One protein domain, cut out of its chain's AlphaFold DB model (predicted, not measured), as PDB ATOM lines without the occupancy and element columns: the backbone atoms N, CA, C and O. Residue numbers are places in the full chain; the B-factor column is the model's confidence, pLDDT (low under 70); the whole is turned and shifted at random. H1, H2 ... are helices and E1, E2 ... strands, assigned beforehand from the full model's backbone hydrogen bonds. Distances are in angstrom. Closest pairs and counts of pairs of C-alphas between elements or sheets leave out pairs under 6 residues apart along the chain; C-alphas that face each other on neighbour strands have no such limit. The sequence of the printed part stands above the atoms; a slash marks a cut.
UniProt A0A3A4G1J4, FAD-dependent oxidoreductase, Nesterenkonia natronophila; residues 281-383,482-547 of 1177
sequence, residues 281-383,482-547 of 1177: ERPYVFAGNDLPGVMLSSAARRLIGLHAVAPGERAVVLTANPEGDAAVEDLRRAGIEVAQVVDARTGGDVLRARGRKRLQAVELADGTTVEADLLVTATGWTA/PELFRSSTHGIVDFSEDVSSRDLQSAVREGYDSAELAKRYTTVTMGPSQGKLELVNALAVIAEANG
ATOM      1  N   GLU A 281      39.615  57.416  26.451       95.50
ATOM      2  CA  GLU A 281      38.319  57.206  27.094       95.50
ATOM      3  C   GLU A 281      38.500  56.629  28.503       95.50
ATOM      4  O   GLU A 281      39.322  55.738  28.735       95.50
ATOM      5  N   ARG A 282      37.739  57.158  29.461       93.38
ATOM      6  CA  ARG A 282      37.858  56.807  30.875       93.38
ATOM      7  C   ARG A 282      36.840  55.722  31.253       93.38
ATOM      8  O   ARG A 282      35.651  55.917  31.003       93.38
ATOM      9  N   PRO A 283      37.253  54.630  31.923       95.50
ATOM     10  CA  PRO A 283      36.320  53.642  32.467       95.50
ATOM     11  C   PRO A 283      35.382  54.218  33.530       95.50
ATOM     12  O   PRO A 283      35.750  55.143  34.249       95.50
ATOM     13  N   TYR A 284      34.199  53.621  33.692       96.50
ATOM     14  CA  TYR A 284      33.272  53.963  34.773       96.50
ATOM     15  C   TYR A 284      33.392  52.985  35.951       96.50
ATOM     16  O   TYR A 284      33.503  51.768  35.760       96.50
ATOM     17  N   VAL A 285      33.392  53.496  37.186       97.69
ATOM     18  CA  VAL A 285      33.604  52.674  38.389       97.69
ATOM     19  C   VAL A 285      32.272  52.246  39.009       97.69
ATOM     20  O   VAL A 285      31.566  53.059  39.594       97.69
ATOM     21  N   PHE A 286      31.952  50.955  38.936       97.56
ATOM     22  CA  PHE A 286      30.739  50.360  39.517       97.56
ATOM     23  C   PHE A 286      30.952  48.869  39.826       97.56
ATOM     24  O   PHE A 286      31.945  48.260  39.416       97.56
ATOM     25  N   ALA A 287      30.031  48.246  40.557       96.81
ATOM     26  CA  ALA A 287      30.159  46.844  40.942       96.81
ATOM     27  C   ALA A 287      30.184  45.905  39.722       96.81
ATOM     28  O   ALA A 287      29.214  45.804  38.979       96.81
ATOM     29  N   GLY A 288      31.279  45.157  39.553       95.50
ATOM     30  CA  GLY A 288      31.442  44.207  38.444       95.50
ATOM     31  C   GLY A 288      31.921  44.829  37.129       95.50
ATOM     32  O   GLY A 288      31.851  44.162  36.100       95.50
ATOM     33  N   ASN A 289      32.422  46.067  37.154       96.75
ATOM     34  CA  ASN A 289      32.926  46.789  35.981       96.75
ATOM     35  C   ASN A 289      34.159  46.169  35.294       96.75
ATOM     36  O   ASN A 289      34.562  46.640  34.239       96.75
ATOM     37  N   ASP A 290      34.757  45.122  35.861       95.31
ATOM     38  CA  ASP A 290      35.884  44.384  35.285       95.31
ATOM     39  C   ASP A 290      35.488  43.043  34.641       95.31
ATOM     40  O   ASP A 290      36.358  42.276  34.222       95.31
ATOM     41  N   LEU A 291      34.186  42.735  34.578       95.69
ATOM     42  CA  LEU A 291      33.687  41.523  33.933       95.69
ATOM     43  C   LEU A 291      33.941  41.558  32.415       95.69
ATOM     44  O   LEU A 291      33.643  42.564  31.772       95.69
ATOM     45  N   PRO A 292      34.379  40.443  31.802       96.12
ATOM     46  CA  PRO A 292      34.411  40.327  30.348       96.12
ATOM     47  C   PRO A 292      33.026  40.579  29.746       96.12
ATOM     48  O   PRO A 292      32.040  39.988  30.199       96.12
ATOM     49  N   GLY A 293      32.963  41.453  28.743       95.62
ATOM     50  CA  GLY A 293      31.718  41.992  28.189       95.62
ATOM     51  C   GLY A 293      31.395  43.409  28.673       95.62
ATOM     52  O   GLY A 293      30.527  44.042  28.095       95.62
ATOM     53  N   VAL A 294      32.094  43.943  29.679       97.94
ATOM     54  CA  VAL A 294      32.096  45.384  29.977       97.94
ATOM     55  C   VAL A 294      33.255  46.028  29.215       97.94
ATOM     56  O   VAL A 294      34.403  45.642  29.424       97.94
ATOM     57  N   MET A 295      32.971  46.989  28.338       97.44
ATOM     58  CA  MET A 295      33.997  47.688  27.555       97.44
ATOM     59  C   MET A 295      33.642  49.154  27.303       97.44
ATOM     60  O   MET A 295      32.510  49.589  27.524       97.44
ATOM     61  N   LEU A 296      34.620  49.927  26.841       98.06
ATOM     62  CA  LEU A 296      34.425  51.335  26.508       98.06
ATOM     63  C   LEU A 296      33.769  51.506  25.132       98.06
ATOM     64  O   LEU A 296      33.858  50.617  24.278       98.06
ATOM     65  N   SER A 297      33.135  52.656  24.896       97.81
ATOM     66  CA  SER A 297      32.470  52.927  23.616       97.81
ATOM     67  C   SER A 297      33.439  52.896  22.445       97.81
ATOM     68  O   SER A 297      33.199  52.191  21.465       97.81
ATOM     69  N   SER A 298      34.605  53.519  22.587       96.94
ATOM     70  CA  SER A 298      35.651  53.489  21.570       96.94
ATOM     71  C   SER A 298      36.178  52.075  21.299       96.94
ATOM     72  O   SER A 298      36.526  51.770  20.163       96.94
ATOM     73  N   ALA A 299      36.187  51.176  22.290       97.56
ATOM     74  CA  ALA A 299      36.581  49.780  22.091       97.56
ATOM     75  C   ALA A 299      35.571  49.028  21.217       97.56
ATOM     76  O   ALA A 299      35.957  48.374  20.249       97.56
ATOM     77  N   ALA A 300      34.275  49.165  21.523       97.81
ATOM     78  CA  ALA A 300      33.203  48.565  20.732       97.81
ATOM     79  C   ALA A 300      33.233  49.079  19.283       97.81
ATOM     80  O   ALA A 300      33.189  48.285  18.341       97.81
ATOM     81  N   ARG A 301      33.391  50.396  19.106       97.38
ATOM     82  CA  ARG A 301      33.481  51.034  17.786       97.38
ATOM     83  C   ARG A 301      34.717  50.585  17.000       97.38
ATOM     84  O   ARG A 301      34.584  50.290  15.819       97.38
ATOM     85  N   ARG A 302      35.893  50.446  17.632       96.94
ATOM     86  CA  ARG A 302      37.109  49.898  16.985       96.94
ATOM     87  C   ARG A 302      36.932  48.448  16.552       96.94
ATOM     88  O   ARG A 302      37.270  48.107  15.421       96.94
ATOM     89  N   LEU A 303      36.398  47.598  17.432       97.50
ATOM     90  CA  LEU A 303      36.163  46.187  17.118       97.50
ATOM     91  C   LEU A 303      35.239  46.044  15.908       97.50
ATOM     92  O   LEU A 303      35.570  45.294  14.993       97.50
ATOM     93  N   ILE A 304      34.145  46.809  15.869       97.69
ATOM     94  CA  ILE A 304      33.214  46.820  14.739       97.69
ATOM     95  C   ILE A 304      33.891  47.427  13.507       97.69
ATOM     96  O   ILE A 304      34.070  46.736  12.515       97.69
ATOM     97  N   GLY A 305      34.282  48.700  13.567       95.94
ATOM     98  CA  GLY A 305      34.698  49.479  12.404       95.94
ATOM     99  C   GLY A 305      36.018  49.029  11.782       95.94
ATOM    100  O   GLY A 305      36.087  48.929  10.564       95.94
ATOM    101  N   LEU A 306      37.037  48.731  12.598       96.81
ATOM    102  CA  LEU A 306      38.384  48.401  12.109       96.81
ATOM    103  C   LEU A 306      38.585  46.901  11.913       96.81
ATOM    104  O   LEU A 306      39.214  46.480  10.948       96.81
ATOM    105  N   HIS A 307      38.078  46.079  12.826       97.19
ATOM    106  CA  HIS A 307      38.371  44.643  12.817       97.19
ATOM    107  C   HIS A 307      37.179  43.784  12.389       97.19
ATOM    108  O   HIS A 307      37.310  42.562  12.296       97.19
ATOM    109  N   ALA A 308      36.017  44.388  12.121       97.38
ATOM    110  CA  ALA A 308      34.789  43.678  11.787       97.38
ATOM    111  C   ALA A 308      34.470  42.559  12.797       97.38
ATOM    112  O   ALA A 308      34.159  41.435  12.414       97.38
ATOM    113  N   VAL A 309      34.578  42.832  14.098       97.56
ATOM    114  CA  VAL A 309      34.284  41.888  15.187       97.56
ATOM    115  C   VAL A 309      33.077  42.373  15.979       97.56
ATOM    116  O   VAL A 309      33.050  43.512  16.435       97.56
ATOM    117  N   ALA A 310      32.096  41.494  16.187       97.44
ATOM    118  CA  ALA A 310      30.961  41.761  17.059       97.44
ATOM    119  C   ALA A 310      31.410  41.742  18.537       97.44
ATOM    120  O   ALA A 310      31.824  40.681  19.024       97.44
ATOM    121  N   PRO A 311      31.329  42.864  19.282       96.00
ATOM    122  CA  PRO A 311      31.699  42.903  20.701       96.00
ATOM    123  C   PRO A 311      30.772  42.076  21.610       96.00
ATOM    124  O   PRO A 311      31.172  41.701  22.709       96.00
ATOM    125  N   GLY A 312      29.558  41.768  21.152       95.31
ATOM    126  CA  GLY A 312      28.558  40.949  21.837       95.31
ATOM    127  C   GLY A 312      27.319  40.769  20.962       95.31
ATOM    128  O   GLY A 312      27.318  41.189  19.805       95.31
ATOM    129  N   GLU A 313      26.278  40.151  21.508       95.62
ATOM    130  CA  GLU A 313      25.014  39.894  20.803       95.62
ATOM    131  C   GLU A 313      23.893  40.832  21.273       95.62
ATOM    132  O   GLU A 313      23.067  41.265  20.465       95.62
ATOM    133  N   ARG A 314      23.887  41.188  22.566       97.94
ATOM    134  CA  ARG A 314      22.864  42.022  23.202       97.94
ATOM    135  C   ARG A 314      23.495  43.009  24.184       97.94
ATOM    136  O   ARG A 314      24.048  42.617  25.212       97.94
ATOM    137  N   ALA A 315      23.374  44.296  23.876       98.31
ATOM    138  CA  ALA A 315      24.076  45.393  24.522       98.31
ATOM    139  C   ALA A 315      23.176  46.262  25.412       98.31
ATOM    140  O   ALA A 315      22.065  46.636  25.028       98.31
ATOM    141  N   VAL A 316      23.709  46.673  26.561       98.62
ATOM    142  CA  VAL A 316      23.276  47.875  27.288       98.62
ATOM    143  C   VAL A 316      24.328  48.956  27.071       98.62
ATOM    144  O   VAL A 316      25.522  48.671  27.147       98.62
ATOM    145  N   VAL A 317      23.909  50.192  26.804       98.56
ATOM    146  CA  VAL A 317      24.835  51.315  26.600       98.56
ATOM    147  C   VAL A 317      24.570  52.404  27.631       98.56
ATOM    148  O   VAL A 317      23.476  52.960  27.660       98.56
ATOM    149  N   LEU A 318      25.567  52.715  28.459       98.12
ATOM    150  CA  LEU A 318      25.591  53.899  29.317       98.12
ATOM    151  C   LEU A 318      26.264  55.040  28.551       98.12
ATOM    152  O   LEU A 318      27.483  55.024  28.366       98.12
ATOM    153  N   THR A 319      25.476  56.016  28.113       97.31
ATOM    154  CA  THR A 319      25.947  57.173  27.341       97.31
ATOM    155  C   THR A 319      25.915  58.442  28.188       97.31
ATOM    156  O   THR A 319      24.954  58.696  28.914       97.31
ATOM    157  N   ALA A 320      26.981  59.238  28.117       95.69
ATOM    158  CA  ALA A 320      27.055  60.568  28.724       95.69
ATOM    159  C   ALA A 320      27.555  61.646  27.749       95.69
ATOM    160  O   ALA A 320      27.676  62.813  28.123       95.69
ATOM    161  N   ASN A 321      27.876  61.260  26.514       93.50
ATOM    162  CA  ASN A 321      28.476  62.116  25.499       93.50
ATOM    163  C   ASN A 321      28.179  61.567  24.085       93.50
ATOM    164  O   ASN A 321      27.746  60.420  23.961       93.50
ATOM    165  N   PRO A 322      28.419  62.356  23.017       92.25
ATOM    166  CA  PRO A 322      28.093  61.955  21.644       92.25
ATOM    167  C   PRO A 322      28.747  60.648  21.172       92.25
ATOM    168  O   PRO A 322      28.202  59.962  20.316       92.25
ATOM    169  N   GLU A 323      29.887  60.258  21.744       91.44
ATOM    170  CA  GLU A 323      30.583  59.015  21.380       91.44
ATOM    171  C   GLU A 323      29.833  57.765  21.865       91.44
ATOM    172  O   GLU A 323      29.820  56.741  21.179       91.44
ATOM    173  N   GLY A 324      29.135  57.860  23.001       95.12
ATOM    174  CA  GLY A 324      28.207  56.819  23.445       95.12
ATOM    175  C   GLY A 324      26.994  56.694  22.528       95.12
ATOM    176  O   GLY A 324      26.567  55.580  22.224       95.12
ATOM    177  N   ASP A 325      26.482  57.825  22.039       96.38
ATOM    178  CA  ASP A 325      25.362  57.862  21.096       96.38
ATOM    179  C   ASP A 325      25.776  57.239  19.745       96.38
ATOM    180  O   ASP A 325      25.084  56.363  19.225       96.38
ATOM    181  N   ALA A 326      26.969  57.571  19.242       96.00
ATOM    182  CA  ALA A 326      27.541  56.963  18.041       96.00
ATOM    183  C   ALA A 326      27.803  55.452  18.203       96.00
ATOM    184  O   ALA A 326      27.578  54.674  17.276       96.00
ATOM    185  N   ALA A 327      28.217  54.995  19.391       97.44
ATOM    186  CA  ALA A 327      28.374  53.566  19.658       97.44
ATOM    187  C   ALA A 327      27.040  52.804  19.578       97.44
ATOM    188  O   ALA A 327      27.019  51.669  19.100       97.44
ATOM    189  N   VAL A 328      25.919  53.410  19.990       98.25
ATOM    190  CA  VAL A 328      24.580  52.815  19.808       98.25
ATOM    191  C   VAL A 328      24.269  52.616  18.324       98.25
ATOM    192  O   VAL A 328      23.747  51.565  17.940       98.25
ATOM    193  N   GLU A 329      24.579  53.604  17.487       96.94
ATOM    194  CA  GLU A 329      24.374  53.525  16.039       96.94
ATOM    195  C   GLU A 329      25.259  52.454  15.396       96.94
ATOM    196  O   GLU A 329      24.757  51.626  14.632       96.94
ATOM    197  N   ASP A 330      26.541  52.399  15.762       96.56
ATOM    198  CA  ASP A 330      27.489  51.400  15.262       96.56
ATOM    199  C   ASP A 330      27.078  49.969  15.656       96.56
ATOM    200  O   ASP A 330      27.124  49.062  14.821       96.56
ATOM    201  N   LEU A 331      26.609  49.761  16.895       97.94
ATOM    202  CA  LEU A 331      26.076  48.473  17.358       97.94
ATOM    203  C   LEU A 331      24.854  48.046  16.535       97.94
ATOM    204  O   LEU A 331      24.798  46.914  16.051       97.94
ATOM    205  N   ARG A 332      23.897  48.959  16.321       97.31
ATOM    206  CA  ARG A 332      22.705  48.690  15.499       97.31
ATOM    207  C   ARG A 332      23.078  48.377  14.052       97.31
ATOM    208  O   ARG A 332      22.545  47.423  13.489       97.31
ATOM    209  N   ARG A 333      24.015  49.130  13.464       95.25
ATOM    210  CA  ARG A 333      24.529  48.899  12.101       95.25
ATOM    211  C   ARG A 333      25.197  47.530  11.973       95.25
ATOM    212  O   ARG A 333      25.030  46.868  10.954       95.25
ATOM    213  N   ALA A 334      25.907  47.090  13.009       95.31
ATOM    214  CA  ALA A 334      26.530  45.771  13.077       95.31
ATOM    215  C   ALA A 334      25.536  44.618  13.332       95.31
ATOM    216  O   ALA A 334      25.950  43.461  13.362       95.31
ATOM    217  N   GLY A 335      24.241  44.906  13.511       95.44
ATOM    218  CA  GLY A 335      23.207  43.903  13.779       95.44
ATOM    219  C   GLY A 335      23.164  43.414  15.230       95.44
ATOM    220  O   GLY A 335      22.596  42.357  15.496       95.44
ATOM    221  N   ILE A 336      23.756  44.161  16.163       97.19
ATOM    222  CA  ILE A 336      23.787  43.832  17.592       97.19
ATOM    223  C   ILE A 336      22.546  44.427  18.258       97.19
ATOM    224  O   ILE A 336      22.202  45.593  18.039       97.19
ATOM    225  N   GLU A 337      21.854  43.636  19.078       97.94
ATOM    226  CA  GLU A 337      20.638  44.091  19.744       97.94
ATOM    227  C   GLU A 337      20.986  45.107  20.838       97.94
ATOM    228  O   GLU A 337      21.618  44.765  21.831       97.94
ATOM    229  N   VAL A 338      20.536  46.357  20.712       98.12
ATOM    230  CA  VAL A 338      20.648  47.343  21.799       98.12
ATOM    231  C   VAL A 338      19.414  47.232  22.688       98.12
ATOM    232  O   VAL A 338      18.371  47.811  22.390       98.12
ATOM    233  N   ALA A 339      19.542  46.471  23.775       97.50
ATOM    234  CA  ALA A 339      18.462  46.179  24.711       97.50
ATOM    235  C   ALA A 339      18.003  47.415  25.490       97.50
ATOM    236  O   ALA A 339      16.812  47.574  25.738       97.50
ATOM    237  N   GLN A 340      18.947  48.270  25.891       97.75
ATOM    238  CA  GLN A 340      18.658  49.496  26.627       97.75
ATOM    239  C   GLN A 340      19.762  50.532  26.402       97.75
ATOM    240  O   GLN A 340      20.951  50.209  26.464       97.75
ATOM    241  N   VAL A 341      19.359  51.788  26.208       98.00
ATOM    242  CA  VAL A 341      20.247  52.954  26.299       98.00
ATOM    243  C   VAL A 341      19.940  53.671  27.611       98.00
ATOM    244  O   VAL A 341      18.780  53.949  27.919       98.00
ATOM    245  N   VAL A 342      20.975  53.916  28.403       97.25
ATOM    246  CA  VAL A 342      20.923  54.571  29.710       97.25
ATOM    247  C   VAL A 342      21.649  55.900  29.565       97.25
ATOM    248  O   VAL A 342      22.864  55.918  29.382       97.25
ATOM    249  N   ASP A 343      20.908  57.004  29.597       96.12
ATOM    250  CA  ASP A 343      21.479  58.339  29.415       96.12
ATOM    251  C   ASP A 343      21.780  58.996  30.767       96.12
ATOM    252  O   ASP A 343      20.879  59.363  31.531       96.12
ATOM    253  N   ALA A 344      23.069  59.159  31.060       94.62
ATOM    254  CA  ALA A 344      23.531  59.768  32.298       94.62
ATOM    255  C   ALA A 344      23.292  61.282  32.354       94.62
ATOM    256  O   ALA A 344      23.201  61.851  33.443       94.62
ATOM    257  N   ARG A 345      23.113  61.946  31.203       93.44
ATOM    258  CA  ARG A 345      22.779  63.380  31.127       93.44
ATOM    259  C   ARG A 345      21.370  63.653  31.657       93.44
ATOM    260  O   ARG A 345      21.105  64.744  32.150       93.44
ATOM    261  N   THR A 346      20.483  62.658  31.597       92.81
ATOM    262  CA  THR A 346      19.113  62.719  32.133       92.81
ATOM    263  C   THR A 346      18.957  61.994  33.475       92.81
ATOM    264  O   THR A 346      17.834  61.741  33.903       92.81
ATOM    265  N   GLY A 347      20.064  61.642  34.141       90.31
ATOM    266  CA  GLY A 347      20.063  60.999  35.461       90.31
ATOM    267  C   GLY A 347      20.027  59.465  35.461       90.31
ATOM    268  O   GLY A 347      19.834  58.876  36.522       90.31
ATOM    269  N   GLY A 348      20.203  58.806  34.310       94.50
ATOM    270  CA  GLY A 348      20.383  57.354  34.246       94.50
ATOM    271  C   GLY A 348      21.748  56.915  34.788       94.50
ATOM    272  O   GLY A 348      22.746  57.604  34.603       94.50
ATOM    273  N   ASP A 349      21.815  55.758  35.444       96.44
ATOM    274  CA  ASP A 349      23.078  55.204  35.946       96.44
ATOM    275  C   ASP A 349      23.043  53.665  35.993       96.44
ATOM    276  O   ASP A 349      21.975  53.045  36.060       96.44
ATOM    277  N   VAL A 350      24.224  53.048  35.950       96.94
ATOM    278  CA  VAL A 350      24.448  51.608  36.096       96.94
ATOM    279  C   VAL A 350      25.002  51.323  37.485       96.94
ATOM    280  O   VAL A 350      26.115  51.715  37.827       96.94
ATOM    281  N   LEU A 351      24.260  50.541  38.268       96.62
ATOM    282  CA  LEU A 351      24.678  50.149  39.610       96.62
ATOM    283  C   LEU A 351      25.619  48.952  39.586       96.62
ATOM    284  O   LEU A 351      26.556  48.882  40.386       96.62
ATOM    285  N   ARG A 352      25.351  47.954  38.738       97.50
ATOM    286  CA  ARG A 352      26.073  46.679  38.800       97.50
ATOM    287  C   ARG A 352      26.009  45.885  37.501       97.50
ATOM    288  O   ARG A 352      24.941  45.666  36.945       97.50
ATOM    289  N   ALA A 353      27.143  45.318  37.105       97.62
ATOM    290  CA  ALA A 353      27.220  44.225  36.142       97.62
ATOM    291  C   ALA A 353      27.159  42.868  36.866       97.62
ATOM    292  O   ALA A 353      27.860  42.623  37.856       97.62
ATOM    293  N   ARG A 354      26.301  41.963  36.388       96.62
ATOM    294  CA  ARG A 354      26.084  40.627  36.956       96.62
ATOM    295  C   ARG A 354      26.639  39.559  36.020       96.62
ATOM    296  O   ARG A 354      26.343  39.535  34.831       96.62
ATOM    297  N   GLY A 355      27.433  38.656  36.588       92.69
ATOM    298  CA  GLY A 355      28.039  37.547  35.862       92.69
ATOM    299  C   GLY A 355      29.135  36.856  36.670       92.69
ATOM    300  O   GLY A 355      29.679  37.430  37.614       92.69
ATOM    301  N   ARG A 356      29.451  35.599  36.327       83.94
ATOM    302  CA  ARG A 356      30.540  34.830  36.971       83.94
ATOM    303  C   ARG A 356      31.809  34.753  36.123       83.94
ATOM    304  O   ARG A 356      32.906  34.859  36.657       83.94
ATOM    305  N   LYS A 357      31.665  34.487  34.823       84.94
ATOM    306  CA  LYS A 357      32.788  34.370  33.869       84.94
ATOM    307  C   LYS A 357      32.793  35.478  32.818       84.94
ATOM    308  O   LYS A 357      33.859  35.826  32.336       84.94
ATOM    309  N   ARG A 358      31.608  35.980  32.488       92.62
ATOM    310  CA  ARG A 358      31.322  37.094  31.584       92.62
ATOM    311  C   ARG A 358      30.031  37.765  32.045       92.62
ATOM    312  O   ARG A 358      29.335  37.185  32.888       92.62
ATOM    313  N   LEU A 359      29.734  38.936  31.502       97.25
ATOM    314  CA  LEU A 359      28.479  39.648  31.708       97.25
ATOM    315  C   LEU A 359      27.270  38.802  31.270       97.25
ATOM    316  O   LEU A 359      27.341  38.076  30.278       97.25
ATOM    317  N   GLN A 360      26.194  38.865  32.054       97.75
ATOM    318  CA  GLN A 360      24.907  38.213  31.776       97.75
ATOM    319  C   GLN A 360      23.727  39.175  31.953       97.75
ATOM    320  O   GLN A 360      22.734  39.069  31.242       97.75
ATOM    321  N   ALA A 361      23.831  40.123  32.888       98.00
ATOM    322  CA  ALA A 361      22.815  41.147  33.088       98.00
ATOM    323  C   ALA A 361      23.409  42.431  33.680       98.00
ATOM    324  O   ALA A 361      24.452  42.399  34.343       98.00
ATOM    325  N   VAL A 362      22.711  43.549  33.491       98.25
ATOM    326  CA  VAL A 362      23.058  44.876  34.017       98.25
ATOM    327  C   VAL A 362      21.918  45.385  34.895       98.25
ATOM    328  O   VAL A 362      20.758  45.335  34.504       98.25
ATOM    329  N   GLU A 363      22.252  45.856  36.091       98.06
ATOM    330  CA  GLU A 363      21.327  46.446  37.059       98.06
ATOM    331  C   GLU A 363      21.462  47.971  37.036       98.06
ATOM    332  O   GLU A 363      22.563  48.505  37.205       98.06
ATOM    333  N   LEU A 364      20.341  48.652  36.808       97.25
ATOM    334  CA  LEU A 364      20.241  50.101  36.640       97.25
ATOM    335  C   LEU A 364      19.816  50.793  37.941       97.25
ATOM    336  O   LEU A 364      19.306  50.158  38.864       97.25
ATOM    337  N   ALA A 365      20.014  52.110  38.011       93.44
ATOM    338  CA  ALA A 365      19.687  52.911  39.194       93.44
ATOM    339  C   ALA A 365      18.189  52.967  39.538       93.44
ATOM    340  O   ALA A 365      17.841  53.185  40.696       93.44
ATOM    341  N   ASP A 366      17.309  52.716  38.568       92.12
ATOM    342  CA  ASP A 366      15.859  52.621  38.772       92.12
ATOM    343  C   ASP A 366      15.401  51.247  39.312       92.12
ATOM    344  O   ASP A 366      14.209  51.031  39.538       92.12
ATOM    345  N   GLY A 367      16.338  50.317  39.542       90.50
ATOM    346  CA  GLY A 367      16.077  48.953  40.005       90.50
ATOM    347  C   GLY A 367      15.831  47.937  38.884       90.50
ATOM    348  O   GLY A 367      15.707  46.740  39.164       90.50
ATOM    349  N   THR A 368      15.795  48.367  37.621       95.88
ATOM    350  CA  THR A 368      15.620  47.480  36.466       95.88
ATOM    351  C   THR A 368      16.855  46.600  36.269       95.88
ATOM    352  O   THR A 368      17.993  47.060  36.356       95.88
ATOM    353  N   THR A 369      16.644  45.315  35.971       97.69
ATOM    354  CA  THR A 369      17.707  44.398  35.532       97.69
ATOM    355  C   THR A 369      17.471  44.008  34.079       97.69
ATOM    356  O   THR A 369      16.416  43.472  33.746       97.69
ATOM    357  N   VAL A 370      18.458  44.263  33.224       98.00
ATOM    358  CA  VAL A 370      18.408  43.990  31.785       98.00
ATOM    359  C   VAL A 370      19.375  42.857  31.462       98.00
ATOM    360  O   VAL A 370      20.569  42.972  31.733       98.00
ATOM    361  N   GLU A 371      18.879  41.764  30.884       98.19
ATOM    362  CA  GLU A 371      19.728  40.693  30.344       98.19
ATOM    363  C   GLU A 371      20.537  41.234  29.158       98.19
ATOM    364  O   GLU A 371      19.971  41.811  28.224       98.19
ATOM    365  N   ALA A 372      21.856  41.077  29.220       97.56
ATOM    366  CA  ALA A 372      22.797  41.574  28.225       97.56
ATOM    367  C   ALA A 372      24.151  40.884  28.384       97.56
ATOM    368  O   ALA A 372      24.600  40.605  29.499       97.56
ATOM    369  N   ASP A 373      24.824  40.637  27.268       96.94
ATOM    370  CA  ASP A 373      26.147  40.019  27.239       96.94
ATOM    371  C   ASP A 373      27.269  41.025  26.922       96.94
ATOM    372  O   ASP A 373      28.451  40.677  27.020       96.94
ATOM    373  N   LEU A 374      26.871  42.271  26.629       98.25
ATOM    374  CA  LEU A 374      27.705  43.445  26.410       98.25
ATOM    375  C   LEU A 374      27.173  44.656  27.203       98.25
ATOM    376  O   LEU A 374      25.986  44.977  27.165       98.25
ATOM    377  N   LEU A 375      28.062  45.354  27.907       98.56
ATOM    378  CA  LEU A 375      27.823  46.665  28.508       98.56
ATOM    379  C   LEU A 375      28.871  47.632  27.968       98.56
ATOM    380  O   LEU A 375      30.065  47.456  28.210       98.56
ATOM    381  N   VAL A 376      28.410  48.654  27.259       98.56
ATOM    382  CA  VAL A 376      29.254  49.724  26.731       98.56
ATOM    383  C   VAL A 376      29.113  50.958  27.611       98.56
ATOM    384  O   VAL A 376      27.996  51.389  27.887       98.56
ATOM    385  N   THR A 377      30.229  51.540  28.045       98.06
ATOM    386  CA  THR A 377      30.234  52.776  28.843       98.06
ATOM    387  C   THR A 377      30.950  53.905  28.114       98.06
ATOM    388  O   THR A 377      32.092  53.712  27.706       98.06
ATOM    389  N   ALA A 378      30.313  55.075  28.024       97.06
ATOM    390  CA  ALA A 378      30.855  56.307  27.448       97.06
ATOM    391  C   ALA A 378      30.717  57.470  28.442       97.06
ATOM    392  O   ALA A 378      29.825  58.309  28.325       97.06
ATOM    393  N   THR A 379      31.567  57.492  29.471       94.88
ATOM    394  CA  THR A 379      31.386  58.367  30.650       94.88
ATOM    395  C   THR A 379      32.360  59.535  30.746       94.88
ATOM    396  O   THR A 379      32.283  60.308  31.697       94.88
ATOM    397  N   GLY A 380      33.293  59.676  29.804       93.38
ATOM    398  CA  GLY A 380      34.189  60.830  29.732       93.38
ATOM    399  C   GLY A 380      35.604  60.486  29.288       93.38
ATOM    400  O   GLY A 380      35.913  59.351  28.926       93.38
ATOM    401  N   TRP A 381      36.473  61.494  29.341       93.75
ATOM    402  CA  TRP A 381      37.794  61.469  28.715       93.75
ATOM    403  C   TRP A 381      38.909  61.843  29.688       93.75
ATOM    404  O   TRP A 381      38.715  62.612  30.630       93.75
ATOM    405  N   THR A 382      40.103  61.341  29.407       92.94
ATOM    406  CA  THR A 382      41.373  61.744  30.004       92.94
ATOM    407  C   THR A 382      42.232  62.369  28.909       92.94
ATOM    408  O   THR A 382      42.472  61.747  27.873       92.94
ATOM    409  N   ALA A 383      42.716  63.591  29.136       92.69
ATOM    410  CA  ALA A 383      43.662  64.234  28.234       92.69
ATOM    411  C   ALA A 383      45.098  63.760  28.555       92.69
ATOM    412  O   ALA A 383      45.538  63.919  29.701       92.69
ATOM    413  N   PRO A 482      29.050  65.942  32.280       91.50
ATOM    414  CA  PRO A 482      28.767  65.527  33.654       91.50
ATOM    415  C   PRO A 482      29.995  64.880  34.323       91.50
ATOM    416  O   PRO A 482      30.746  64.129  33.698       91.50
ATOM    417  N   GLU A 483      30.202  65.137  35.615       92.19
ATOM    418  CA  GLU A 483      31.307  64.576  36.410       92.19
ATOM    419  C   GLU A 483      31.043  63.111  36.814       92.19
ATOM    420  O   GLU A 483      30.754  62.783  37.964       92.19
ATOM    421  N   LEU A 484      31.127  62.204  35.837       92.81
ATOM    422  CA  LEU A 484      30.881  60.771  36.012       92.81
ATOM    423  C   LEU A 484      32.197  60.006  36.209       92.81
ATOM    424  O   LEU A 484      32.906  59.688  35.248       92.81
ATOM    425  N   PHE A 485      32.519  59.701  37.468       94.69
ATOM    426  CA  PHE A 485      33.711  58.920  37.847       94.69
ATOM    427  C   PHE A 485      33.363  57.549  38.425       94.69
ATOM    428  O   PHE A 485      34.035  56.555  38.147       94.69
ATOM    429  N   ARG A 486      32.298  57.484  39.229       94.44
ATOM    430  CA  ARG A 486      31.824  56.258  39.871       94.44
ATOM    431  C   ARG A 486      30.317  56.281  40.093       94.44
ATOM    432  O   ARG A 486      29.742  57.358  40.226       94.44
ATOM    433  N   SER A 487      29.722  55.099  40.197       94.38
ATOM    434  CA  SER A 487      28.344  54.906  40.651       94.38
ATOM    435  C   SER A 487      28.273  54.929  42.183       94.38
ATOM    436  O   SER A 487      29.289  55.028  42.881       94.38
ATOM    437  N   SER A 488      27.063  54.806  42.731       91.81
ATOM    438  CA  SER A 488      26.813  54.618  44.166       91.81
ATOM    439  C   SER A 488      27.402  53.309  44.716       91.81
ATOM    440  O   SER A 488      27.664  53.204  45.916       91.81
ATOM    441  N   THR A 489      27.665  52.324  43.852       94.31
ATOM    442  CA  THR A 489      28.345  51.073  44.210       94.31
ATOM    443  C   THR A 489      29.865  51.168  44.026       94.31
ATOM    444  O   THR A 489      30.397  52.094  43.422       94.31
ATOM    445  N   HIS A 490      30.600  50.192  44.566       93.19
ATOM    446  CA  HIS A 490      32.060  50.149  44.462       93.19
ATOM    447  C   HIS A 490      32.531  49.215  43.349       93.19
ATOM    448  O   HIS A 490      31.990  48.118  43.204       93.19
ATOM    449  N   GLY A 491      33.595  49.608  42.650       94.81
ATOM    450  CA  GLY A 491      34.184  48.865  41.534       94.81
ATOM    451  C   GLY A 491      35.708  48.916  41.504       94.81
ATOM    452  O   GLY A 491      36.342  49.475  42.405       94.81
ATOM    453  N   ILE A 492      36.287  48.329  40.457       95.56
ATOM    454  CA  ILE A 492      37.714  48.425  40.144       95.56
ATOM    455  C   ILE A 492      38.009  49.819  39.586       95.56
ATOM    456  O   ILE A 492      37.312  50.295  38.693       95.56
ATOM    457  N   VAL A 493      39.027  50.469  40.143       96.00
ATOM    458  CA  VAL A 493      39.568  51.747  39.666       96.00
ATOM    459  C   VAL A 493      40.799  51.485  38.805       96.00
ATOM    460  O   VAL A 493      40.875  52.019  37.705       96.00
ATOM    461  N   ASP A 494      41.719  50.634  39.279       94.44
ATOM    462  CA  ASP A 494      42.891  50.190  38.521       94.44
ATOM    463  C   ASP A 494      42.767  48.734  38.100       94.44
ATOM    464  O   ASP A 494      42.808  47.805  38.912       94.44
ATOM    465  N   PHE A 495      42.615  48.552  36.793       92.69
ATOM    466  CA  PHE A 495      42.416  47.254  36.179       92.69
ATOM    467  C   PHE A 495      43.698  46.425  36.143       92.69
ATOM    468  O   PHE A 495      43.582  45.200  36.176       92.69
ATOM    469  N   SER A 496      44.871  47.053  36.088       88.88
ATOM    470  CA  SER A 496      46.167  46.369  36.040       88.88
ATOM    471  C   SER A 496      46.568  45.844  37.419       88.88
ATOM    472  O   SER A 496      47.001  44.702  37.553       88.88
ATOM    473  N   GLU A 497      46.365  46.667  38.446       88.50
ATOM    474  CA  GLU A 497      46.834  46.418  39.818       88.50
ATOM    475  C   GLU A 497      45.749  45.837  40.744       88.50
ATOM    476  O   GLU A 497      46.010  45.542  41.910       88.50
ATOM    477  N   ASP A 498      44.528  45.626  40.233       90.38
ATOM    478  CA  ASP A 498      43.377  45.130  41.006       90.38
ATOM    479  C   ASP A 498      42.993  46.059  42.184       90.38
ATOM    480  O   ASP A 498      42.550  45.603  43.244       90.38
ATOM    481  N   VAL A 499      43.126  47.378  42.007       92.88
ATOM    482  CA  VAL A 499      42.781  48.367  43.044       92.88
ATOM    483  C   VAL A 499      41.336  48.820  42.884       92.88
ATOM    484  O   VAL A 499      40.942  49.324  41.831       92.88
ATOM    485  N   SER A 500      40.532  48.672  43.936       94.56
ATOM    486  CA  SER A 500      39.130  49.102  43.965       94.56
ATOM    487  C   SER A 500      38.935  50.481  44.599       94.56
ATOM    488  O   SER A 500      39.782  50.985  45.337       94.56
ATOM    489  N   SER A 501      37.757  51.079  44.408       95.25
ATOM    490  CA  SER A 501      37.403  52.332  45.091       95.25
ATOM    491  C   SER A 501      37.411  52.188  46.622       95.25
ATOM    492  O   SER A 501      37.707  53.142  47.334       95.25
ATOM    493  N   ARG A 502      37.111  50.988  47.150       93.25
ATOM    494  CA  ARG A 502      37.159  50.706  48.599       93.25
ATOM    495  C   ARG A 502      38.582  50.688  49.136       93.25
ATOM    496  O   ARG A 502      38.793  51.069  50.286       93.25
ATOM    497  N   ASP A 503      39.530  50.230  48.325       92.56
ATOM    498  CA  ASP A 503      40.944  50.192  48.688       92.56
ATOM    499  C   ASP A 503      41.478  51.615  48.879       92.56
ATOM    500  O   ASP A 503      42.082  51.905  49.910       92.56
ATOM    501  N   LEU A 504      41.147  52.529  47.961       93.94
ATOM    502  CA  LEU A 504      41.500  53.950  48.060       93.94
ATOM    503  C   LEU A 504      40.831  54.638  49.257       93.94
ATOM    504  O   LEU A 504      41.508  55.288  50.049       93.94
ATOM    505  N   GLN A 505      39.524  54.440  49.453       93.75
ATOM    506  CA  GLN A 505      38.811  54.987  50.617       93.75
ATOM    507  C   GLN A 505      39.374  54.459  51.945       93.75
ATOM    508  O   GLN A 505      39.389  55.163  52.952       93.75
ATOM    509  N   SER A 506      39.824  53.204  51.981       91.75
ATOM    510  CA  SER A 506      40.442  52.624  53.177       91.75
ATOM    511  C   SER A 506      41.852  53.166  53.400       91.75
ATOM    512  O   SER A 506      42.176  53.496  54.532       91.75
ATOM    513  N   ALA A 507      42.647  53.347  52.341       91.94
ATOM    514  CA  ALA A 507      43.964  53.974  52.426       91.94
ATOM    515  C   ALA A 507      43.889  55.397  53.005       91.94
ATOM    516  O   ALA A 507      44.626  55.718  53.934       91.94
ATOM    517  N   VAL A 508      42.944  56.210  52.526       93.19
ATOM    518  CA  VAL A 508      42.708  57.561  53.057       93.19
ATOM    519  C   VAL A 508      42.314  57.515  54.536       93.19
ATOM    520  O   VAL A 508      42.900  58.223  55.348       93.19
ATOM    521  N   ARG A 509      41.392  56.620  54.926       91.69
ATOM    522  CA  ARG A 509      41.006  56.434  56.342       91.69
ATOM    523  C   ARG A 509      42.157  55.972  57.239       91.69
ATOM    524  O   ARG A 509      42.123  56.231  58.437       91.69
ATOM    525  N   GLU A 510      43.150  55.287  56.681       91.31
ATOM    526  CA  GLU A 510      44.370  54.876  57.384       91.31
ATOM    527  C   GLU A 510      45.432  55.993  57.469       91.31
ATOM    528  O   GLU A 510      46.474  55.786  58.086       91.31
ATOM    529  N   GLY A 511      45.175  57.175  56.897       90.50
ATOM    530  CA  GLY A 511      46.068  58.339  56.950       90.50
ATOM    531  C   GLY A 511      46.936  58.542  55.705       90.50
ATOM    532  O   GLY A 511      47.775  59.437  55.691       90.50
ATOM    533  N   TYR A 512      46.749  57.749  54.644       91.81
ATOM    534  CA  TYR A 512      47.390  57.974  53.342       91.81
ATOM    535  C   TYR A 512      46.528  58.922  52.495       91.81
ATOM    536  O   TYR A 512      45.960  58.536  51.476       91.81
ATOM    537  N   ASP A 513      46.389  60.159  52.967       86.31
ATOM    538  CA  ASP A 513      45.399  61.149  52.524       86.31
ATOM    539  C   ASP A 513      45.855  62.050  51.357       86.31
ATOM    540  O   ASP A 513      45.077  62.865  50.859       86.31
ATOM    541  N   SER A 514      47.081  61.886  50.855       90.88
ATOM    542  CA  SER A 514      47.543  62.519  49.609       90.88
ATOM    543  C   SER A 514      47.540  61.536  48.437       90.88
ATOM    544  O   SER A 514      47.753  60.335  48.619       90.88
ATOM    545  N   ALA A 515      47.362  62.037  47.208       89.19
ATOM    546  CA  ALA A 515      47.370  61.204  46.000       89.19
ATOM    547  C   ALA A 515      48.665  60.381  45.854       89.19
ATOM    548  O   ALA A 515      48.636  59.207  45.492       89.19
ATOM    549  N   GLU A 516      49.804  60.980  46.202       91.12
ATOM    550  CA  GLU A 516      51.124  60.349  46.165       91.12
ATOM    551  C   GLU A 516      51.288  59.245  47.230       91.12
ATOM    552  O   GLU A 516      51.899  58.204  46.958       91.12
ATOM    553  N   LEU A 517      50.734  59.433  48.433       91.19
ATOM    554  CA  LEU A 517      50.742  58.410  49.484       91.19
ATOM    555  C   LEU A 517      49.781  57.265  49.152       91.19
ATOM    556  O   LEU A 517      50.181  56.102  49.225       91.19
ATOM    557  N   ALA A 518      48.558  57.577  48.718       91.25
ATOM    558  CA  ALA A 518      47.574  56.588  48.290       91.25
ATOM    559  C   ALA A 518      48.097  55.743  47.116       91.25
ATOM    560  O   ALA A 518      47.977  54.516  47.149       91.25
ATOM    561  N   LYS A 519      48.760  56.370  46.131       91.06
ATOM    562  CA  LYS A 519      49.480  55.692  45.038       91.06
ATOM    563  C   LYS A 519      50.482  54.668  45.558       91.06
ATOM    564  O   LYS A 519      50.380  53.496  45.219       91.06
ATOM    565  N   ARG A 520      51.420  55.084  46.415       89.94
ATOM    566  CA  ARG A 520      52.464  54.189  46.953       89.94
ATOM    567  C   ARG A 520      51.892  53.069  47.819       89.94
ATOM    568  O   ARG A 520      52.415  51.962  47.799       89.94
ATOM    569  N   TYR A 521      50.841  53.360  48.581       90.00
ATOM    570  CA  TYR A 521      50.256  52.404  49.515       90.00
ATOM    571  C   TYR A 521      49.379  51.349  48.830       90.00
ATOM    572  O   TYR A 521      49.382  50.182  49.224       90.00
ATOM    573  N   THR A 522      48.621  51.757  47.812       90.38
ATOM    574  CA  THR A 522      47.649  50.889  47.128       90.38
ATOM    575  C   THR A 522      48.133  50.329  45.800       90.38
ATOM    576  O   THR A 522      47.487  49.418  45.309       90.38
ATOM    577  N   THR A 523      49.226  50.868  45.250       91.38
ATOM    578  CA  THR A 523      49.752  50.649  43.887       91.38
ATOM    579  C   THR A 523      48.888  51.184  42.741       91.38
ATOM    580  O   THR A 523      49.241  50.993  41.580       91.38
ATOM    581  N   VAL A 524      47.820  51.950  43.021       92.38
ATOM    582  CA  VAL A 524      47.005  52.590  41.970       92.38
ATOM    583  C   VAL A 524      47.882  53.403  41.014       92.38
ATOM    584  O   VAL A 524      48.773  54.130  41.452       92.38
ATOM    585  N   THR A 525      47.635  53.312  39.708       91.12
ATOM    586  CA  THR A 525      48.398  53.953  38.616       91.12
ATOM    587  C   THR A 525      49.836  53.455  38.412       91.12
ATOM    588  O   THR A 525      50.549  54.016  37.581       91.12
ATOM    589  N   MET A 526      50.292  52.424  39.134       89.62
ATOM    590  CA  MET A 526      51.659  51.886  39.001       89.62
ATOM    591  C   MET A 526      51.770  50.720  38.014       89.62
ATOM    592  O   MET A 526      52.886  50.340  37.656       89.62
ATOM    593  N   GLY A 527      50.639  50.188  37.547       87.31
ATOM    594  CA  GLY A 527      50.605  49.097  36.582       87.31
ATOM    595  C   GLY A 527      51.008  49.509  35.163       87.31
ATOM    596  O   GLY A 527      51.344  50.668  34.896       87.31
ATOM    597  N   PRO A 528      50.957  48.586  34.193       85.38
ATOM    598  CA  PRO A 528      51.478  48.833  32.853       85.38
ATOM    599  C   PRO A 528      50.717  49.905  32.045       85.38
ATOM    600  O   PRO A 528      51.238  50.371  31.033       85.38
ATOM    601  N   SER A 529      49.506  50.311  32.444       86.19
ATOM    602  CA  SER A 529      48.792  51.472  31.881       86.19
ATOM    603  C   SER A 529      49.346  52.817  32.383       86.19
ATOM    604  O   SER A 529      49.137  53.846  31.736       86.19
ATOM    605  N   GLN A 530      50.094  52.820  33.497       89.12
ATOM    606  CA  GLN A 530      50.671  54.001  34.157       89.12
ATOM    607  C   GLN A 530      49.633  55.099  34.452       89.12
ATOM    608  O   GLN A 530      49.902  56.287  34.290       89.12
ATOM    609  N   GLY A 531      48.412  54.712  34.836       89.12
ATOM    610  CA  GLY A 531      47.361  55.650  35.234       89.12
ATOM    611  C   GLY A 531      46.619  56.340  34.089       89.12
ATOM    612  O   GLY A 531      45.776  57.194  34.359       89.12
ATOM    613  N   LYS A 532      46.892  56.011  32.818       90.75
ATOM    614  CA  LYS A 532      46.233  56.654  31.664       90.75
ATOM    615  C   LYS A 532      44.709  56.485  31.663       90.75
ATOM    616  O   LYS A 532      44.004  57.389  31.221       90.75
ATOM    617  N   LEU A 533      44.212  55.355  32.166       92.62
ATOM    618  CA  LEU A 533      42.776  55.075  32.275       92.62
ATOM    619  C   LEU A 533      42.244  55.450  33.666       92.62
ATOM    620  O   LEU A 533      41.092  55.844  33.822       92.62
ATOM    621  N   GLU A 534      43.090  55.321  34.684       92.31
ATOM    622  CA  GLU A 534      42.697  55.214  36.085       92.31
ATOM    623  C   GLU A 534      42.829  56.531  36.860       92.31
ATOM    624  O   GLU A 534      42.101  56.740  37.830       92.31
ATOM    625  N   LEU A 535      43.755  57.417  36.463       91.75
ATOM    626  CA  LEU A 535      44.207  58.548  37.283       91.75
ATOM    627  C   LEU A 535      43.056  59.451  37.726       91.75
ATOM    628  O   LEU A 535      42.927  59.734  38.913       91.75
ATOM    629  N   VAL A 536      42.203  59.888  36.797       93.12
ATOM    630  CA  VAL A 536      41.111  60.824  37.116       93.12
ATOM    631  C   VAL A 536      40.107  60.186  38.079       93.12
ATOM    632  O   VAL A 536      39.714  60.817  39.056       93.12
ATOM    633  N   ASN A 537      39.754  58.914  37.867       95.06
ATOM    634  CA  ASN A 537      38.853  58.187  38.765       95.06
ATOM    635  C   ASN A 537      39.476  57.968  40.147       95.06
ATOM    636  O   ASN A 537      38.794  58.111  41.159       95.06
ATOM    637  N   ALA A 538      40.769  57.638  40.205       94.94
ATOM    638  CA  ALA A 538      41.486  57.478  41.463       94.94
ATOM    639  C   ALA A 538      41.495  58.786  42.260       94.94
ATOM    640  O   ALA A 538      41.169  58.782  43.447       94.94
ATOM    641  N   LEU A 539      41.792  59.908  41.598       94.69
ATOM    642  CA  LEU A 539      41.756  61.232  42.216       94.69
ATOM    643  C   LEU A 539      40.348  61.615  42.664       94.69
ATOM    644  O   LEU A 539      40.215  62.130  43.764       94.69
ATOM    645  N   ALA A 540      39.306  61.313  41.887       94.75
ATOM    646  CA  ALA A 540      37.920  61.553  42.291       94.75
ATOM    647  C   ALA A 540      37.550  60.789  43.576       94.75
ATOM    648  O   ALA A 540      36.984  61.370  44.499       94.75
ATOM    649  N   VAL A 541      37.928  59.509  43.673       95.50
ATOM    650  CA  VAL A 541      37.675  58.687  44.870       95.50
ATOM    651  C   VAL A 541      38.455  59.199  46.087       95.50
ATOM    652  O   VAL A 541      37.918  59.220  47.193       95.50
ATOM    653  N   ILE A 542      39.714  59.607  45.900       95.12
ATOM    654  CA  ILE A 542      40.558  60.158  46.974       95.12
ATOM    655  C   ILE A 542      40.035  61.527  47.426       95.12
ATOM    656  O   ILE A 542      39.942  61.777  48.626       95.12
ATOM    657  N   ALA A 543      39.673  62.396  46.481       94.44
ATOM    658  CA  ALA A 543      39.115  63.721  46.737       94.44
ATOM    659  C   ALA A 543      37.841  63.614  47.580       94.44
ATOM    660  O   ALA A 543      37.745  64.227  48.642       94.44
ATOM    661  N   GLU A 544      36.919  62.739  47.172       94.06
ATOM    662  CA  GLU A 544      35.690  62.471  47.914       94.06
ATOM    663  C   GLU A 544      35.973  61.940  49.328       94.06
ATOM    664  O   GLU A 544      35.408  62.443  50.298       94.06
ATOM    665  N   ALA A 545      36.876  60.962  49.469       93.69
ATOM    666  CA  ALA A 545      37.231  60.395  50.772       93.69
ATOM    667  C   ALA A 545      37.844  61.431  51.734       93.69
ATOM    668  O   ALA A 545      37.713  61.288  52.949       93.69
ATOM    669  N   ASN A 546      38.483  62.469  51.191       93.12
ATOM    670  CA  ASN A 546      39.075  63.579  51.932       93.12
ATOM    671  C   ASN A 546      38.133  64.776  52.140       93.12
ATOM    672  O   ASN A 546      38.512  65.716  52.837       93.12
ATOM    673  N   GLY A 547      36.957  64.797  51.507       93.19
ATOM    674  CA  GLY A 547      36.106  65.991  51.462       93.19
ATOM    675  C   GLY A 547      36.744  67.174  50.717       93.19
ATOM    676  O   GLY A 547      36.491  68.321  51.071       93.19
TER     677      GLY A 547
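This is residues 281 to 383 and 482 to 547 of the 1177 residues of the protein "FAD-dependent oxidoreductase" of Nesterenkonia natronophila (UniProt A0A3A4G1J4). Two lobes lie end to end along the longest axis: in one, a parallel sheet, E1 E7 E2 E3, has H1 and H2 over one face and a small sheet, E4 E5 E6, over the other. The second lobe is a cluster of three crossed helices, H3, H4 and H5, with short E8 packed on H3 and H5; residues 281 to 293 run between the lobes. The 169 printed residues hold, in order, E1 H1 E2 H2 E3 E4 E5 E6 E7 E8 H3 H4 H5, of mixed class; E4 E5 E6 is antiparallel. The whole is compact, with a radius of gyration of the C-alphas of 15.9 A and spans of 50 by 34 by 31 A.

Find C-alpha 294 at (32.096, 45.384, 29.977), where E1, residues 294 to 296, begins. Beside it look for E7, 374 to 378, then E2, 314 to 319, 16.0 A long, and E3, 337 to 343, 17.2 A. H1 is 297 to 305; H2, 322 to 333, is 16.6 A long. The small sheet has E4, 350 to 354, E5, 361 to 364, and E6, 369 to 371. Further on come E8, 492 to 494, H3, 501 to 509, H4, 515 to 522, and H5, 535 to 546, 16.3 A, ending at C-alpha 546 at (39.075, 63.579, 51.932).

Start at E7 and E2, parallel at 14 degrees, with N 318 and O 376 2.8 A apart. E1 and E7 have N 295 and O 375 at 2.9 A; E2 and E3 have N 315 and O 337 at 2.7 A. H1 and H2 lie on the same face, making two layers, helices on one face of a sheet; H1 stands up from it, while H2 runs along E2, 7 degrees on the local plane. E2, H2, E3 is a strand-helix-strand unit, two parallel neighbours joined through a helix, and E1, H1, E2 a split one with E7 between its strands; both crossovers are right-handed. E4 E5 E6 is a meander, each strand the antiparallel neighbour of the one before, with N 354 and O 361 at 2.8 A and N 362 and O 370 at 2.8 A. The sheets E1 E7 E2 E3 and E4 E5 E6 form a sandwich, two sheets face to face, and the parts of them that face each other are 10.1 A apart centre to centre. H3 and H5 touch at a steep tilt of 44 degrees, C-alphas 505 and 545 closest at 5.6 A. H3 and H4 touch, C-alphas 507 and 518 closest at 6.1 A. In H1 to H5 every O i to N i+4 pair is within hydrogen-bond range.

Look for the farthest C-alphas, Gly 335 and Gly 511, 50.9 A apart. Residues 384 to 481 are not printed; C-alphas 383 and 482 are 15.9 A apart. The link H4 to H5 is long, 12 residues. Mean pLDDT of the printed part is 94.5, and no printed residue is under 70.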